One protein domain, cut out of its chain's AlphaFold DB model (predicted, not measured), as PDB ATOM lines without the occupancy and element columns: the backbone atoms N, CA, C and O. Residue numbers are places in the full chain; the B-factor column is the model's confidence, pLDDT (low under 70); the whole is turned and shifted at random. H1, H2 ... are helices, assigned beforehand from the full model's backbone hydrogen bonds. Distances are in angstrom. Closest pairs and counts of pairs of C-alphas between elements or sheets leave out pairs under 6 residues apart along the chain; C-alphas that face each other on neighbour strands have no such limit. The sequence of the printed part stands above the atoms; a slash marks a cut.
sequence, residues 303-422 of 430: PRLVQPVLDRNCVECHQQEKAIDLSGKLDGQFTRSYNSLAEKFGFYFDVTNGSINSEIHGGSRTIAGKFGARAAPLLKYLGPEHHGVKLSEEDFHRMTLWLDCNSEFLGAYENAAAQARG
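Overview. This is residues 303 to 422 of the 430 residues of the protein "HZS_alpha domain-containing protein" of Dehalococcoidia bacterium (UniProt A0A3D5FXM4). There is little regular structure: six helices, most of them joined by long loops, with H3 and the longest helix, H5, nearest the middle and H2 and H6 farthest out. The loop of residues 342 to 376 reaches far out at one end, and H6 lies at another corner. The 120 printed residues are all helix in class, 41 in H1 to H6; the whole is compact, radius of gyration of the C-alphas 14.9 A, spans 42 by 37 by 26 A.

Arrangement. Start at H5, residues 393 to 404; its residues 395 to 399 alone only just touch H1, residues 307 to 313, with 3 pairs of C-alphas within 8 A, the closest Val 309 and Asp 395 at 5.8 A. H6, residues 416 to 420, is apart from H5. Except in H4, residues 377 to 381, every O i to N i+4 pair is within hydrogen-bond range; H4 has 0 of 1, but 2 of 2 O i to N i+3 pairs.

Along the chain. Find C-alpha 393 at (-57.416, -32.904, -16.375); H5 runs 16.0 A to C-alpha 404 at (-43.756, -39.203, -21.807). H2 is residues 315 to 320, H3 336 to 341.

Size, cuts and confidence. The printed part has no cut; H1 to H2 is tight, the other links long. Residue 359 is under 70 in pLDDT.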
ATOM      1  N   PRO A 303     -54.796 -46.851 -29.016       98.56
ATOM      2  CA  PRO A 303     -56.241 -46.835 -29.262       98.56
ATOM      3  C   PRO A 303     -57.114 -46.733 -28.005       98.56
ATOM      4  O   PRO A 303     -58.231 -46.237 -28.084       98.56
ATOM      5  N   ARG A 304     -56.630 -47.182 -26.841       98.44
ATOM      6  CA  ARG A 304     -57.350 -47.069 -25.559       98.44
ATOM      7  C   ARG A 304     -56.977 -45.817 -24.773       98.44
ATOM      8  O   ARG A 304     -57.818 -45.279 -24.059       98.44
ATOM      9  N   LEU A 305     -55.722 -45.385 -24.864       98.62
ATOM     10  CA  LEU A 305     -55.183 -44.280 -24.081       98.62
ATOM     11  C   LEU A 305     -55.505 -42.923 -24.714       98.62
ATOM     12  O   LEU A 305     -56.005 -42.039 -24.023       98.62
ATOM     13  N   VAL A 306     -55.232 -42.782 -26.014       98.75
ATOM     14  CA  VAL A 306     -55.183 -41.496 -26.728       98.75
ATOM     15  C   VAL A 306     -56.371 -41.305 -27.658       98.75
ATOM     16  O   VAL A 306     -57.004 -40.253 -27.620       98.75
ATOM     17  N   GLN A 307     -56.715 -42.309 -28.472       98.75
ATOM     18  CA  GLN A 307     -57.779 -42.155 -29.474       98.75
ATOM     19  C   GLN A 307     -59.111 -41.648 -28.885       98.75
ATOM     20  O   GLN A 307     -59.681 -40.738 -29.483       98.75
ATOM     21  N   PRO A 308     -59.578 -42.099 -27.700       98.62
ATOM     22  CA  PRO A 308     -60.822 -41.590 -27.128       98.62
ATOM     23  C   PRO A 308     -60.765 -40.095 -26.787       98.62
ATOM     24  O   PRO A 308     -61.790 -39.422 -26.842       98.62
ATOM     25  N   VAL A 309     -59.584 -39.571 -26.438       98.69
ATOM     26  CA  VAL A 309     -59.383 -38.134 -26.195       98.69
ATOM     27  C   VAL A 309     -59.512 -37.364 -27.505       98.69
ATOM     28  O   VAL A 309     -60.211 -36.353 -27.553       98.69
ATOM     29  N   LEU A 310     -58.891 -37.866 -28.577       98.75
ATOM     30  CA  LEU A 310     -58.974 -37.252 -29.903       98.75
ATOM     31  C   LEU A 310     -60.405 -37.273 -30.444       98.75
ATOM     32  O   LEU A 310     -60.875 -36.260 -30.956       98.75
ATOM     33  N   ASP A 311     -61.111 -38.395 -30.300       98.56
ATOM     34  CA  ASP A 311     -62.490 -38.548 -30.772       98.56
ATOM     35  C   ASP A 311     -63.431 -37.541 -30.100       98.56
ATOM     36  O   ASP A 311     -64.287 -36.965 -30.767       98.56
ATOM     37  N   ARG A 312     -63.249 -37.295 -28.794       97.88
ATOM     38  CA  ARG A 312     -64.055 -36.328 -28.035       97.88
ATOM     39  C   ARG A 312     -63.725 -34.872 -28.348       97.88
ATOM     40  O   ARG A 312     -64.634 -34.051 -28.356       97.88
ATOM     41  N   ASN A 313     -62.444 -34.547 -28.527       98.12
ATOM     42  CA  ASN A 313     -61.981 -33.157 -28.452       98.12
ATOM     43  C   ASN A 313     -61.415 -32.599 -29.766       98.12
ATOM     44  O   ASN A 313     -61.267 -31.386 -29.881       98.12
ATOM     45  N   CYS A 314     -61.065 -33.447 -30.737       98.12
ATOM     46  CA  CYS A 314     -60.277 -33.034 -31.903       98.12
ATOM     47  C   CYS A 314     -60.893 -33.463 -33.241       98.12
ATOM     48  O   CYS A 314     -60.828 -32.717 -34.214       98.12
ATOM     49  N   VAL A 315     -61.459 -34.671 -33.329       98.31
ATOM     50  CA  VAL A 315     -61.831 -35.275 -34.622       98.31
ATOM     51  C   VAL A 315     -62.860 -34.443 -35.387       98.31
ATOM     52  O   VAL A 315     -62.708 -34.268 -36.594       98.31
ATOM     53  N   GLU A 316     -63.878 -33.912 -34.709       97.69
ATOM     54  CA  GLU A 316     -64.954 -33.154 -35.357       97.69
ATOM     55  C   GLU A 316     -64.433 -31.885 -36.051       97.69
ATOM     56  O   GLU A 316     -64.621 -31.722 -37.259       97.69
ATOM     57  N   CYS A 317     -63.729 -31.012 -35.323       97.06
ATOM     58  CA  CYS A 317     -63.218 -29.766 -35.896       97.06
ATOM     59  C   CYS A 317     -62.136 -30.028 -36.952       97.06
ATOM     60  O   CYS A 317     -62.130 -29.378 -37.995       97.06
ATOM     61  N   HIS A 318     -61.282 -31.042 -36.765       97.94
ATOM     62  CA  HIS A 318     -60.287 -31.422 -37.770       97.94
ATOM     63  C   HIS A 318     -60.922 -31.884 -39.089       97.94
ATOM     64  O   HIS A 318     -60.372 -31.621 -40.160       97.94
ATOM     65  N   GLN A 319     -62.082 -32.543 -39.036       97.06
ATOM     66  CA  GLN A 319     -62.834 -32.921 -40.234       97.06
ATOM     67  C   GLN A 319     -63.497 -31.711 -40.899       97.06
ATOM     68  O   GLN A 319     -63.413 -31.576 -42.122       97.06
ATOM     69  N   GLN A 320     -64.129 -30.832 -40.115       97.06
ATOM     70  CA  GLN A 320     -64.799 -29.625 -40.616       97.06
ATOM     71  C   GLN A 320     -63.809 -28.678 -41.310       97.06
ATOM     72  O   GLN A 320     -64.049 -28.245 -42.438       97.06
ATOM     73  N   GLU A 321     -62.656 -28.448 -40.683       95.81
ATOM     74  CA  GLU A 321     -61.610 -27.541 -41.165       95.81
ATOM     75  C   GLU A 321     -60.643 -28.192 -42.168       95.81
ATOM     76  O   GLU A 321     -59.703 -27.553 -42.640       95.81
ATOM     77  N   LYS A 322     -60.856 -29.470 -42.520       95.81
ATOM     78  CA  LYS A 322     -59.985 -30.246 -43.427       95.81
ATOM     79  C   LYS A 322     -58.508 -30.220 -42.999       95.81
ATOM     80  O   LYS A 322     -57.607 -30.122 -43.836       95.81
ATOM     81  N   ALA A 323     -58.272 -30.305 -41.693       95.94
ATOM     82  CA  ALA A 323     -56.944 -30.394 -41.101       95.94
ATOM     83  C   ALA A 323     -56.387 -31.832 -41.192       95.94
ATOM     84  O   ALA A 323     -56.902 -32.679 -41.926       95.94
ATOM     85  N   ILE A 324     -55.309 -32.123 -40.455       96.62
ATOM     86  CA  ILE A 324     -54.752 -33.484 -40.381       96.62
ATOM     87  C   ILE A 324     -55.804 -34.483 -39.872       96.62
ATOM     88  O   ILE A 324     -56.560 -34.176 -38.950       96.62
ATOM     89  N   ASP A 325     -55.837 -35.681 -40.461       97.62
ATOM     90  CA  ASP A 325     -56.805 -36.726 -40.110       97.62
ATOM     91  C   ASP A 325     -56.436 -37.371 -38.768       97.62
ATOM     92  O   ASP A 325     -55.404 -38.038 -38.638       97.62
ATOM     93  N   LEU A 326     -57.300 -37.158 -37.774       98.44
ATOM     94  CA  LEU A 326     -57.174 -37.691 -36.416       98.44
ATOM     95  C   LEU A 326     -58.126 -38.860 -36.131       98.44
ATOM     96  O   LEU A 326     -58.326 -39.232 -34.974       98.44
ATOM     97  N   SER A 327     -58.715 -39.465 -37.163       98.12
ATOM     98  CA  SER A 327     -59.607 -40.605 -36.976       98.12
ATOM     99  C   SER A 327     -58.871 -41.856 -36.476       98.12
ATOM    100  O   SER A 327     -57.723 -42.132 -36.832       98.12
ATOM    101  N   GLY A 328     -59.573 -42.675 -35.691       97.62
ATOM    102  CA  GLY A 328     -59.102 -43.990 -35.244       97.62
ATOM    103  C   GLY A 328     -59.133 -45.081 -36.320       97.62
ATOM    104  O   GLY A 328     -59.056 -46.263 -35.995       97.62
ATOM    105  N   LYS A 329     -59.288 -44.723 -37.602       97.50
ATOM    106  CA  LYS A 329     -59.325 -45.694 -38.704       97.50
ATOM    107  C   LYS A 329     -57.948 -46.323 -38.892       97.50
ATOM    108  O   LYS A 329     -56.946 -45.614 -38.867       97.50
ATOM    109  N   LEU A 330     -57.907 -47.636 -39.113       97.19
ATOM    110  CA  LEU A 330     -56.660 -48.342 -39.410       97.19
ATOM    111  C   LEU A 330     -56.062 -47.875 -40.743       97.19
ATOM    112  O   LEU A 330     -56.771 -47.723 -41.737       97.19
ATOM    113  N   ASP A 331     -54.748 -47.688 -40.737       96.00
ATOM    114  CA  ASP A 331     -53.913 -47.288 -41.864       96.00
ATOM    115  C   ASP A 331     -52.563 -48.015 -41.763       96.00
ATOM    116  O   ASP A 331     -51.616 -47.576 -41.103       96.00
ATOM    117  N   GLY A 332     -52.514 -49.211 -42.354       94.50
ATOM    118  CA  GLY A 332     -51.425 -50.162 -42.137       94.50
ATOM    119  C   GLY A 332     -51.509 -50.811 -40.751       94.50
ATOM    120  O   GLY A 332     -52.548 -51.351 -40.376       94.50
ATOM    121  N   GLN A 333     -50.403 -50.796 -40.002       94.62
ATOM    122  CA  GLN A 333     -50.343 -51.377 -38.651       94.62
ATOM    123  C   GLN A 333     -50.944 -50.455 -37.571       94.62
ATOM    124  O   GLN A 333     -51.309 -50.925 -36.495       94.62
ATOM    125  N   PHE A 334     -51.011 -49.150 -37.843       97.50
ATOM    126  CA  PHE A 334     -51.403 -48.112 -36.889       97.50
ATOM    127  C   PHE A 334     -52.718 -47.442 -37.307       97.50
ATOM    128  O   PHE A 334     -53.291 -47.777 -38.343       97.50
ATOM    129  N   THR A 335     -53.218 -46.499 -36.508       98.44
ATOM    130  CA  THR A 335     -54.361 -45.655 -36.891       98.44
ATOM    131  C   THR A 335     -53.913 -44.414 -37.670       98.44
ATOM    132  O   THR A 335     -52.774 -43.962 -37.534       98.44
ATOM    133  N   ARG A 336     -54.830 -43.812 -38.440       98.19
ATOM    134  CA  ARG A 336     -54.628 -42.522 -39.124       98.19
ATOM    135  C   ARG A 336     -54.132 -41.441 -38.170       98.19
ATOM    136  O   ARG A 336     -53.127 -40.800 -38.453       98.19
ATOM    137  N   SER A 337     -54.787 -41.298 -37.021       98.50
ATOM    138  CA  SER A 337     -54.391 -40.345 -35.981       98.50
ATOM    139  C   SER A 337     -52.950 -40.524 -35.511       98.50
ATOM    140  O   SER A 337     -52.213 -39.549 -35.397       98.50
ATOM    141  N   TYR A 338     -52.526 -41.769 -35.291       98.62
ATOM    142  CA  TYR A 338     -51.180 -42.075 -34.843       98.62
ATOM    143  C   TYR A 338     -50.155 -41.700 -35.915       98.62
ATOM    144  O   TYR A 338     -49.195 -40.993 -35.620       98.62
ATOM    145  N   ASN A 339     -50.396 -42.103 -37.168       98.00
ATOM    146  CA  ASN A 339     -49.532 -41.759 -38.301       98.00
ATOM    147  C   ASN A 339     -49.435 -40.235 -38.509       98.00
ATOM    148  O   ASN A 339     -48.370 -39.729 -38.852       98.00
ATOM    149  N   SER A 340     -50.523 -39.494 -38.272       97.75
ATOM    150  CA  SER A 340     -50.552 -38.028 -38.367       97.75
ATOM    151  C   SER A 340     -49.767 -37.332 -37.249       97.75
ATOM    152  O   SER A 340     -49.190 -36.266 -37.478       97.75
ATOM    153  N   LEU A 341     -49.767 -37.899 -36.036       98.19
ATOM    154  CA  LEU A 341     -49.245 -37.246 -34.833       98.19
ATOM    155  C   LEU A 341     -47.823 -37.672 -34.467       98.19
ATOM    156  O   LEU A 341     -46.988 -36.817 -34.172       98.19
ATOM    157  N   ALA A 342     -47.545 -38.973 -34.444       96.56
ATOM    158  CA  ALA A 342     -46.421 -39.514 -33.689       96.56
ATOM    159  C   ALA A 342     -45.050 -39.056 -34.219       96.56
ATOM    160  O   ALA A 342     -44.183 -38.723 -33.418       96.56
ATOM    161  N   GLU A 343     -44.869 -38.973 -35.542       94.19
ATOM    162  CA  GLU A 343     -43.610 -38.522 -36.162       94.19
ATOM    163  C   GLU A 343     -43.353 -37.021 -35.959       94.19
ATOM    164  O   GLU A 343     -42.249 -36.613 -35.618       94.19
ATOM    165  N   LYS A 344     -44.372 -36.183 -36.188       94.88
ATOM    166  CA  LYS A 344     -44.203 -34.719 -36.272       94.88
ATOM    167  C   LYS A 344     -44.427 -33.995 -34.952       94.88
ATOM    168  O   LYS A 344     -43.868 -32.922 -34.738       94.88
ATOM    169  N   PHE A 345     -45.293 -34.541 -34.108       97.19
ATOM    170  CA  PHE A 345     -45.756 -33.891 -32.887       97.19
ATOM    171  C   PHE A 345     -45.469 -34.719 -31.631       97.19
ATOM    172  O   PHE A 345     -45.495 -34.165 -30.532       97.19
ATOM    173  N   GLY A 346     -45.181 -36.015 -31.785       96.62
ATOM    174  CA  GLY A 346     -44.816 -36.903 -30.691       96.62
ATOM    175  C   GLY A 346     -43.413 -36.654 -30.130       96.62
ATOM    176  O   GLY A 346     -42.632 -35.844 -30.626       96.62
ATOM    177  N   PHE A 347     -43.089 -37.405 -29.083       95.50
ATOM    178  CA  PHE A 347     -41.744 -37.523 -28.533       95.50
ATOM    179  C   PHE A 347     -41.342 -38.995 -28.471       95.50
ATOM    180  O   PHE A 347     -42.085 -39.821 -27.946       95.50
ATOM    181  N   TYR A 348     -40.161 -39.322 -28.989       93.88
ATOM    182  CA  TYR A 348     -39.614 -40.677 -28.982       93.88
ATOM    183  C   TYR A 348     -38.086 -40.653 -29.048       93.88
ATOM    184  O   TYR A 348     -37.517 -39.701 -29.552       93.88
ATOM    185  N   PHE A 349     -37.397 -41.683 -28.579       91.31
ATOM    186  CA  PHE A 349     -35.986 -41.918 -28.872       91.31
ATOM    187  C   PHE A 349     -35.863 -42.968 -29.962       91.31
ATOM    188  O   PHE A 349     -36.460 -44.035 -29.840       91.31
ATOM    189  N   ASP A 350     -35.073 -42.676 -30.985       88.38
ATOM    190  CA  ASP A 350     -34.761 -43.559 -32.098       88.38
ATOM    191  C   ASP A 350     -33.248 -43.817 -32.167       88.38
ATOM    192  O   ASP A 350     -32.441 -43.069 -31.604       88.38
ATOM    193  N   VAL A 351     -32.852 -44.899 -32.836       78.88
ATOM    194  CA  VAL A 351     -31.446 -45.299 -32.945       78.88
ATOM    195  C   VAL A 351     -31.000 -45.246 -34.398       78.88
ATOM    196  O   VAL A 351     -31.415 -46.042 -35.237       78.88
ATOM    197  N   THR A 352     -30.085 -44.322 -34.678       75.75
ATOM    198  CA  THR A 352     -29.374 -44.203 -35.958       75.75
ATOM    199  C   THR A 352     -27.877 -43.985 -35.719       75.75
ATOM    200  O   THR A 352     -27.452 -43.660 -34.604       75.75
ATOM    201  N   ASN A 353     -27.040 -44.167 -36.744       70.44
ATOM    202  CA  ASN A 353     -25.604 -43.898 -36.622       70.44
ATOM    203  C   ASN A 353     -25.370 -42.432 -36.218       70.44
ATOM    204  O   ASN A 353     -25.831 -41.519 -36.896       70.44
ATOM    205  N   GLY A 354     -24.657 -42.214 -35.109       70.75
ATOM    206  CA  GLY A 354     -24.411 -40.878 -34.553       70.75
ATOM    207  C   GLY A 354     -25.540 -40.313 -33.681       70.75
ATOM    208  O   GLY A 354     -25.349 -39.265 -33.065       70.75
ATOM    209  N   SER A 355     -26.675 -41.014 -33.547       75.81
ATOM    210  CA  SER A 355     -27.816 -40.573 -32.722       75.81
ATOM    211  C   SER A 355     -27.461 -40.326 -31.257       75.81
ATOM    212  O   SER A 355     -28.127 -39.520 -30.618       75.81
ATOM    213  N   ILE A 356     -26.390 -40.931 -30.728       74.69
ATOM    214  CA  ILE A 356     -25.916 -40.714 -29.349       74.69
ATOM    215  C   ILE A 356     -25.591 -39.243 -29.036       74.69
ATOM    216  O   ILE A 356     -25.676 -38.847 -27.879       74.69
ATOM    217  N   ASN A 357     -25.280 -38.437 -30.056       72.50
ATOM    218  CA  ASN A 357     -25.002 -37.005 -29.919       72.50
ATOM    219  C   ASN A 357     -26.209 -36.122 -30.278       72.50
ATOM    220  O   ASN A 357     -26.103 -34.900 -30.244       72.50
ATOM    221  N   SER A 358     -27.345 -36.715 -30.658       76.75
ATOM    222  CA  SER A 358     -28.551 -35.955 -30.983       76.75
ATOM    223  C   SER A 358     -29.298 -35.575 -29.709       76.75
ATOM    224  O   SER A 358     -29.702 -36.442 -28.938       76.75
ATOM    225  N   GLU A 359     -29.533 -34.279 -29.514       69.50
ATOM    226  CA  GLU A 359     -30.345 -33.774 -28.400       69.50
ATOM    227  C   GLU A 359     -31.833 -34.124 -28.554       69.50
ATOM    228  O   GLU A 359     -32.557 -34.225 -27.564       69.50
ATOM    229  N   ILE A 360     -32.289 -34.318 -29.796       71.88
ATOM    230  CA  ILE A 360     -33.684 -34.594 -30.146       71.88
ATOM    231  C   ILE A 360     -33.771 -36.001 -30.732       71.88
ATOM    232  O   ILE A 360     -32.997 -36.365 -31.618       71.88
ATOM    233  N   HIS A 361     -34.693 -36.809 -30.215       81.00
ATOM    234  CA  HIS A 361     -34.896 -38.208 -30.598       81.00
ATOM    235  C   HIS A 361     -33.655 -39.122 -30.512       81.00
ATOM    236  O   HIS A 361     -33.713 -40.251 -30.977       81.00
ATOM    237  N   GLY A 362     -32.555 -38.701 -29.876       81.94
ATOM    238  CA  GLY A 362     -31.348 -39.513 -29.684       81.94
ATOM    239  C   GLY A 362     -30.753 -39.365 -28.285       81.94
ATOM    240  O   GLY A 362     -31.475 -39.332 -27.295       81.94
ATOM    241  N   GLY A 363     -29.432 -39.336 -28.165       83.69
ATOM    242  CA  GLY A 363     -28.748 -39.193 -26.884       83.69
ATOM    243  C   GLY A 363     -28.511 -40.527 -26.177       83.69
ATOM    244  O   GLY A 363     -29.192 -41.522 -26.429       83.69
ATOM    245  N   SER A 364     -27.554 -40.548 -25.253       81.06
ATOM    246  CA  SER A 364     -27.415 -41.607 -24.239       81.06
ATOM    247  C   SER A 364     -28.199 -41.293 -22.960       81.06
ATOM    248  O   SER A 364     -28.518 -42.187 -22.178       81.06
ATOM    249  N   ARG A 365     -28.542 -40.016 -22.750       87.31
ATOM    250  CA  ARG A 365     -29.218 -39.494 -21.559       87.31
ATOM    251  C   ARG A 365     -30.362 -38.567 -21.953       87.31
ATOM    252  O   ARG A 365     -30.376 -37.993 -23.036       87.31
ATOM    253  N   THR A 366     -31.325 -38.439 -21.058       91.69
ATOM    254  CA  THR A 366     -32.364 -37.407 -21.085       91.69
ATOM    255  C   THR A 366     -31.821 -36.077 -20.559       91.69
ATOM    256  O   THR A 366     -30.925 -36.050 -19.710       91.69
ATOM    257  N   ILE A 367     -32.377 -34.971 -21.056       92.62
ATOM    258  CA  ILE A 367     -32.089 -33.619 -20.568       92.62
ATOM    259  C   ILE A 367     -33.286 -33.163 -19.732       92.62
ATOM    260  O   ILE A 367     -34.411 -33.117 -20.236       92.62
ATOM    261  N   ALA A 368     -33.046 -32.813 -18.467       95.06
ATOM    262  CA  ALA A 368     -34.105 -32.407 -17.554       95.06
ATOM    263  C   ALA A 368     -34.861 -31.174 -18.093       95.06
ATOM    264  O   ALA A 368     -34.261 -30.198 -18.542       95.06
ATOM    265  N   GLY A 369     -36.192 -31.242 -18.091       94.81
ATOM    266  CA  GLY A 369     -37.086 -30.226 -18.654       94.81
ATOM    267  C   GLY A 369     -37.229 -30.252 -20.182       94.81
ATOM    268  O   GLY A 369     -38.090 -29.550 -20.705       94.81
ATOM    269  N   LYS A 370     -36.441 -31.068 -20.895       94.12
ATOM    270  CA  LYS A 370     -36.491 -31.243 -22.357       94.12
ATOM    271  C   LYS A 370     -36.747 -32.709 -22.736       94.12
ATOM    272  O   LYS A 370     -36.098 -33.260 -23.622       94.12
ATOM    273  N   PHE A 371     -37.697 -33.346 -22.061       94.31
ATOM    274  CA  PHE A 371     -38.084 -34.736 -22.297       94.31
ATOM    275  C   PHE A 371     -39.608 -34.875 -22.409       94.31
ATOM    276  O   PHE A 371     -40.343 -34.063 -21.846       94.31
ATOM    277  N   GLY A 372     -40.069 -35.914 -23.114       95.81
ATOM    278  CA  GLY A 372     -41.468 -36.340 -23.100       95.81
ATOM    279  C   GLY A 372     -42.417 -35.249 -23.582       95.81
ATOM    280  O   GLY A 372     -42.114 -34.528 -24.537       95.81
ATOM    281  N   ALA A 373     -43.545 -35.087 -22.890       97.44
ATOM    282  CA  ALA A 373     -44.542 -34.063 -23.185       97.44
ATOM    283  C   ALA A 373     -43.937 -32.651 -23.251       97.44
ATOM    284  O   ALA A 373     -44.270 -31.886 -24.153       97.44
ATOM    285  N   ARG A 374     -42.991 -32.322 -22.362       95.69
ATOM    286  CA  ARG A 374     -42.345 -30.997 -22.298       95.69
ATOM    287  C   ARG A 374     -41.474 -30.682 -23.520       95.69
ATOM    288  O   ARG A 374     -41.248 -29.511 -23.815       95.69
ATOM    289  N   ALA A 375     -40.993 -31.705 -24.225       95.19
ATOM    290  CA  ALA A 375     -40.225 -31.555 -25.463       95.19
ATOM    291  C   ALA A 375     -41.041 -31.829 -26.736       95.19
ATOM    292  O   ALA A 375     -40.602 -31.469 -27.828       95.19
ATOM    293  N   ALA A 376     -42.212 -32.450 -26.612       96.56
ATOM    294  CA  ALA A 376     -43.081 -32.762 -27.733       96.56
ATOM    295  C   ALA A 376     -43.708 -31.487 -28.330       96.56
ATOM    296  O   ALA A 376     -44.323 -30.702 -27.598       96.56
ATOM    297  N   PRO A 377     -43.662 -31.289 -29.662       96.81
ATOM    298  CA  PRO A 377     -44.375 -30.186 -30.299       96.81
ATOM    299  C   PRO A 377     -45.887 -30.204 -30.032       96.81
ATOM    300  O   PRO A 377     -46.498 -29.134 -29.994       96.81
ATOM    301  N   LEU A 378     -46.479 -31.388 -29.805       97.75
ATOM    302  CA  LEU A 378     -47.915 -31.542 -29.563       97.75
ATOM    303  C   LEU A 378     -48.419 -30.728 -28.369       97.75
ATOM    304  O   LEU A 378     -49.537 -30.229 -28.429       97.75
ATOM    305  N   LEU A 379     -47.609 -30.550 -27.318       97.38
ATOM    306  CA  LEU A 379     -48.036 -29.890 -26.079       97.38
ATOM    307  C   LEU A 379     -48.615 -28.486 -26.322       97.38
ATOM    308  O   LEU A 379     -49.572 -28.086 -25.664       97.38
ATOM    309  N   LYS A 380     -48.093 -27.763 -27.322       96.62
ATOM    310  CA  LYS A 380     -48.546 -26.412 -27.703       96.62
ATOM    311  C   LYS A 380     -49.978 -26.377 -28.242       96.62
ATOM    312  O   LYS A 380     -50.594 -25.318 -28.252       96.62
ATOM    313  N   TYR A 381     -50.489 -27.518 -28.696       97.06
ATOM    314  CA  TYR A 381     -51.811 -27.656 -29.302       97.06
ATOM    315  C   TYR A 381     -52.858 -28.228 -28.337       97.06
ATOM    316  O   TYR A 381     -54.020 -28.359 -28.705       97.06
ATOM    317  N   LEU A 382     -52.472 -28.559 -27.099       96.94
ATOM    318  CA  LEU A 382     -53.363 -29.161 -26.096       96.94
ATOM    319  C   LEU A 382     -54.078 -28.127 -25.209       96.94
ATOM    320  O   LEU A 382     -54.656 -28.490 -24.185       96.94
ATOM    321  N   GLY A 383     -54.026 -26.843 -25.572       94.94
ATOM    322  CA  GLY A 383     -54.592 -25.747 -24.786       94.94
ATOM    323  C   GLY A 383     -55.352 -24.710 -25.620       94.94
ATOM    324  O   GLY A 383     -55.418 -24.829 -26.844       94.94
ATOM    325  N   PRO A 384     -55.892 -23.659 -24.970       94.06
ATOM    326  CA  PRO A 384     -56.819 -22.704 -25.586       94.06
ATOM    327  C   PRO A 384     -56.283 -21.951 -26.810       94.06
ATOM    328  O   PRO A 384     -57.073 -21.534 -27.653       94.06
ATOM    329  N   GLU A 385     -54.963 -21.805 -26.936       93.44
ATOM    330  CA  GLU A 385     -54.317 -21.200 -28.113       93.44
ATOM    331  C   GLU A 385     -54.610 -21.975 -29.406       93.44
ATOM    332  O   GLU A 385     -54.603 -21.415 -30.503       93.44
ATOM    333  N   HIS A 386     -54.921 -23.267 -29.295       95.75
ATOM    334  CA  HIS A 386     -55.375 -24.074 -30.410       95.75
ATOM    335  C   HIS A 386     -56.901 -24.036 -30.499       95.75
ATOM    336  O   HIS A 386     -57.592 -24.911 -29.989       95.75
ATOM    337  N   HIS A 387     -57.430 -22.985 -31.130       93.94
ATOM    338  CA  HIS A 387     -58.863 -22.827 -31.424       93.94
ATOM    339  C   HIS A 387     -59.795 -22.984 -30.204       93.94
ATOM    340  O   HIS A 387     -60.923 -23.457 -30.328       93.94
ATOM    341  N   GLY A 388     -59.348 -22.572 -29.016       93.44
ATOM    342  CA  GLY A 388     -60.161 -22.603 -27.799       93.44
ATOM    343  C   GLY A 388     -60.297 -23.981 -27.147       93.44
ATOM    344  O   GLY A 388     -61.180 -24.140 -26.301       93.44
ATOM    345  N   VAL A 389     -59.447 -24.956 -27.498       95.69
ATOM    346  CA  VAL A 389     -59.431 -26.295 -26.881       95.69
ATOM    347  C   VAL A 389     -59.325 -26.205 -25.355       95.69
ATOM    348  O   VAL A 389     -58.481 -25.498 -24.800       95.69
ATOM    349  N   LYS A 390     -60.190 -26.957 -24.668       95.19
ATOM    350  CA  LYS A 390     -60.224 -27.095 -23.207       95.19
ATOM    351  C   LYS A 390     -60.369 -28.565 -22.842       95.19
ATOM    352  O   LYS A 390     -61.477 -29.091 -22.811       95.19
ATOM    353  N   LEU A 391     -59.244 -29.216 -22.580       97.38
ATOM    354  CA  LEU A 391     -59.233 -30.603 -22.128       97.38
ATOM    355  C   LEU A 391     -59.587 -30.682 -20.639       97.38
ATOM    356  O   LEU A 391     -59.268 -29.778 -19.866       97.38
ATOM    357  N   SER A 392     -60.225 -31.782 -20.234       97.69
ATOM    358  CA  SER A 392     -60.287 -32.152 -18.819       97.69
ATOM    359  C   SER A 392     -58.883 -32.497 -18.305       97.69
ATOM    360  O   SER A 392     -57.985 -32.801 -19.094       97.69
ATOM    361  N   GLU A 393     -58.692 -32.493 -16.983       97.50
ATOM    362  CA  GLU A 393     -57.416 -32.904 -16.375       97.50
ATOM    363  C   GLU A 393     -57.013 -34.323 -16.808       97.50
ATOM    364  O   GLU A 393     -55.860 -34.558 -17.166       97.50
ATOM    365  N   GLU A 394     -57.972 -35.254 -16.866       98.19
ATOM    366  CA  GLU A 394     -57.722 -36.625 -17.321       98.19
ATOM    367  C   GLU A 394     -57.350 -36.683 -18.812       98.19
ATOM    368  O   GLU A 394     -56.417 -37.393 -19.181       98.19
ATOM    369  N   ASP A 395     -58.041 -35.933 -19.677       98.50
ATOM    370  CA  ASP A 395     -57.762 -35.927 -21.117       98.50
ATOM    371  C   ASP A 395     -56.385 -35.323 -21.414       98.50
ATOM    372  O   ASP A 395     -55.624 -35.874 -22.211       98.50
ATOM    373  N   PHE A 396     -56.017 -34.244 -20.718       98.56
ATOM    374  CA  PHE A 396     -54.676 -33.669 -20.797       98.56
ATOM    375  C   PHE A 396     -53.606 -34.654 -20.300       98.56
ATOM    376  O   PHE A 396     -52.579 -34.849 -20.959       98.56
ATOM    377  N   HIS A 397     -53.859 -35.331 -19.176       98.62
ATOM    378  CA  HIS A 397     -52.955 -36.341 -18.625       98.62
ATOM    379  C   HIS A 397     -52.764 -37.533 -19.570       98.62
ATOM    380  O   HIS A 397     -51.640 -37.955 -19.810       98.62
ATOM    381  N   ARG A 398     -53.828 -38.044 -20.199       98.75
ATOM    382  CA  ARG A 398     -53.739 -39.135 -21.191       98.75
ATOM    383  C   ARG A 398     -52.834 -38.777 -22.371       98.75
ATOM    384  O   ARG A 398     -52.019 -39.600 -22.791       98.75
ATOM    385  N   MET A 399     -52.953 -37.550 -22.885       98.75
ATOM    386  CA  MET A 399     -52.115 -37.058 -23.983       98.75
ATOM    387  C   MET A 399     -50.651 -36.920 -23.559       98.75
ATOM    388  O   MET A 399     -49.756 -37.387 -24.261       98.75
ATOM    389  N   THR A 400     -50.396 -36.306 -22.405       98.69
ATOM    390  CA  THR A 400     -49.029 -36.082 -21.911       98.69
ATOM    391  C   THR A 400     -48.347 -37.378 -21.470       98.69
ATOM    392  O   THR A 400     -47.176 -37.580 -21.788       98.69
ATOM    393  N   LEU A 401     -49.081 -38.320 -20.869       98.81
ATOM    394  CA  LEU A 401     -48.591 -39.656 -20.528       98.81
ATOM    395  C   LEU A 401     -48.108 -40.424 -21.763       98.81
ATOM    396  O   LEU A 401     -47.061 -41.071 -21.716       98.81
ATOM    397  N   TRP A 402     -48.842 -40.350 -22.878       98.69
ATOM    398  CA  TRP A 402     -48.424 -40.973 -24.135       98.69
ATOM    399  C   TRP A 402     -47.096 -40.397 -24.645       98.69
ATOM    400  O   TRP A 402     -46.188 -41.160 -24.984       98.69
ATOM    401  N   LEU A 403     -46.949 -39.069 -24.618       98.44
ATOM    402  CA  LEU A 403     -45.722 -38.374 -25.024       98.44
ATOM    403  C   LEU A 403     -44.533 -38.725 -24.112       98.44
ATOM    404  O   LEU A 403     -43.435 -38.998 -24.597       98.44
ATOM    405  N   ASP A 404     -44.757 -38.790 -22.799       98.06
ATOM    406  CA  ASP A 404     -43.756 -39.203 -21.807       98.06
ATOM    407  C   ASP A 404     -43.325 -40.670 -21.957       98.06
ATOM    408  O   ASP A 404     -42.224 -41.045 -21.542       98.06
ATOM    409  N   CYS A 405     -44.174 -41.506 -22.559       97.06
ATOM    410  CA  CYS A 405     -43.941 -42.932 -22.772       97.06
ATOM    411  C   CYS A 405     -43.410 -43.253 -24.178       97.06
ATOM    412  O   CYS A 405     -43.637 -44.357 -24.677       97.06
ATOM    413  N   ASN A 406     -42.657 -42.327 -24.787       94.88
ATOM    414  CA  ASN A 406     -42.026 -42.477 -26.108       94.88
ATOM    415  C   ASN A 406     -43.026 -42.533 -27.278       94.88
ATOM    416  O   ASN A 406     -42.691 -43.039 -28.348       94.88
ATOM    417  N   SER A 407     -44.249 -42.044 -27.065       97.31
ATOM    418  CA  SER A 407     -45.310 -41.992 -28.073       97.31
ATOM    419  C   SER A 407     -45.579 -43.336 -28.758       97.31
ATOM    420  O   SER A 407     -45.841 -43.380 -29.955       97.31
ATOM    421  N   GLU A 408     -45.506 -44.444 -28.017       97.06
ATOM    422  CA  GLU A 408     -45.705 -45.780 -28.588       97.06
ATOM    423  C   GLU A 408     -47.162 -46.040 -28.983       97.06
ATOM    424  O   GLU A 408     -48.087 -45.383 -28.497       97.06
ATOM    425  N   PHE A 409     -47.374 -47.031 -29.852       98.19
ATOM    426  CA  PHE A 409     -48.711 -47.474 -30.250       98.19
ATOM    427  C   PHE A 409     -49.156 -48.729 -29.484       98.19
ATOM    428  O   PHE A 409     -50.275 -48.788 -28.968       98.19
ATOM    429  N   LEU A 410     -48.274 -49.729 -29.397       97.56
ATOM    430  CA  LEU A 410     -48.517 -51.031 -28.769       97.56
ATOM    431  C   LEU A 410     -47.888 -51.110 -27.369       97.56
ATOM    432  O   LEU A 410     -46.843 -50.516 -27.116       97.56
ATOM    433  N   GLY A 411     -48.481 -51.907 -26.480       95.62
ATOM    434  CA  GLY A 411     -47.925 -52.214 -25.149       95.62
ATOM    435  C   GLY A 411     -47.608 -53.687 -24.937       95.62
ATOM    436  O   GLY A 411     -47.329 -54.092 -23.816       95.62
ATOM    437  N   ALA A 412     -47.645 -54.488 -25.998       96.00
ATOM    438  CA  ALA A 412     -47.230 -55.885 -26.014       96.00
ATOM    439  C   ALA A 412     -46.738 -56.260 -27.423       96.00
ATOM    440  O   ALA A 412     -47.086 -55.592 -28.402       96.00
ATOM    441  N   TYR A 413     -45.950 -57.328 -27.544       95.81
ATOM    442  CA  TYR A 413     -45.476 -57.825 -28.846       95.81
ATOM    443  C   TYR A 413     -46.466 -58.815 -29.480       95.81
ATOM    444  O   TYR A 413     -46.375 -59.145 -30.662       95.81
ATOM    445  N   GLU A 414     -47.419 -59.293 -28.691       95.50
ATOM    446  CA  GLU A 414     -48.437 -60.257 -29.061       95.50
ATOM    447  C   GLU A 414     -49.602 -59.577 -29.790       95.50
ATOM    448  O   GLU A 414     -50.027 -58.479 -29.438       95.50
ATOM    449  N   ASN A 415     -50.147 -60.253 -30.804       95.88
ATOM    450  CA  ASN A 415     -51.393 -59.892 -31.491       95.88
ATOM    451  C   ASN A 415     -51.582 -58.377 -31.748       95.88
ATOM    452  O   ASN A 415     -52.544 -57.754 -31.293       95.88
ATOM    453  N   ALA A 416     -50.654 -57.784 -32.506       96.44
ATOM    454  CA  ALA A 416     -50.684 -56.360 -32.847       96.44
ATOM    455  C   ALA A 416     -52.011 -55.919 -33.496       96.44
ATOM    456  O   ALA A 416     -52.481 -54.814 -33.244       96.44
ATOM    457  N   ALA A 417     -52.648 -56.789 -34.288       96.88
ATOM    458  CA  ALA A 417     -53.922 -56.487 -34.938       96.88
ATOM    459  C   ALA A 417     -55.076 -56.308 -33.934       96.88
ATOM    460  O   ALA A 417     -55.906 -55.422 -34.123       96.88
ATOM    461  N   ALA A 418     -55.134 -57.119 -32.872       97.56
ATOM    462  CA  ALA A 418     -56.117 -56.960 -31.798       97.56
ATOM    463  C   ALA A 418     -55.882 -55.670 -31.006       97.56
ATOM    464  O   ALA A 418     -56.804 -54.875 -30.819       97.56
ATOM    465  N   GLN A 419     -54.627 -55.405 -30.635       97.81
ATOM    466  CA  GLN A 419     -54.248 -54.158 -29.969       97.81
ATOM    467  C   GLN A 419     -54.612 -52.920 -30.803       97.81
ATOM    468  O   GLN A 419     -55.092 -51.938 -30.242       97.81
ATOM    469  N   ALA A 420     -54.435 -52.967 -32.129       97.62
ATOM    470  CA  ALA A 420     -54.789 -51.869 -33.031       97.62
ATOM    471  C   ALA A 420     -56.304 -51.590 -33.084       97.62
ATOM    472  O   ALA A 420     -56.709 -50.469 -33.378       97.62
ATOM    473  N   ARG A 421     -57.140 -52.584 -32.750       96.25
ATOM    474  CA  ARG A 421     -58.595 -52.432 -32.570       96.25
ATOM    475  C   ARG A 421     -58.997 -52.035 -31.143       96.25
ATOM    476  O   ARG A 421     -60.184 -51.938 -30.854       96.25
ATOM    477  N   GLY A 422     -58.031 -51.817 -30.246       96.19
ATOM    478  CA  GLY A 422     -58.273 -51.466 -28.842       96.19
ATOM    479  C   GLY A 422     -58.637 -52.649 -27.936       96.19
ATOM    480  O   GLY A 422     -59.064 -52.439 -26.794       96.19
TER     481      GLY A 422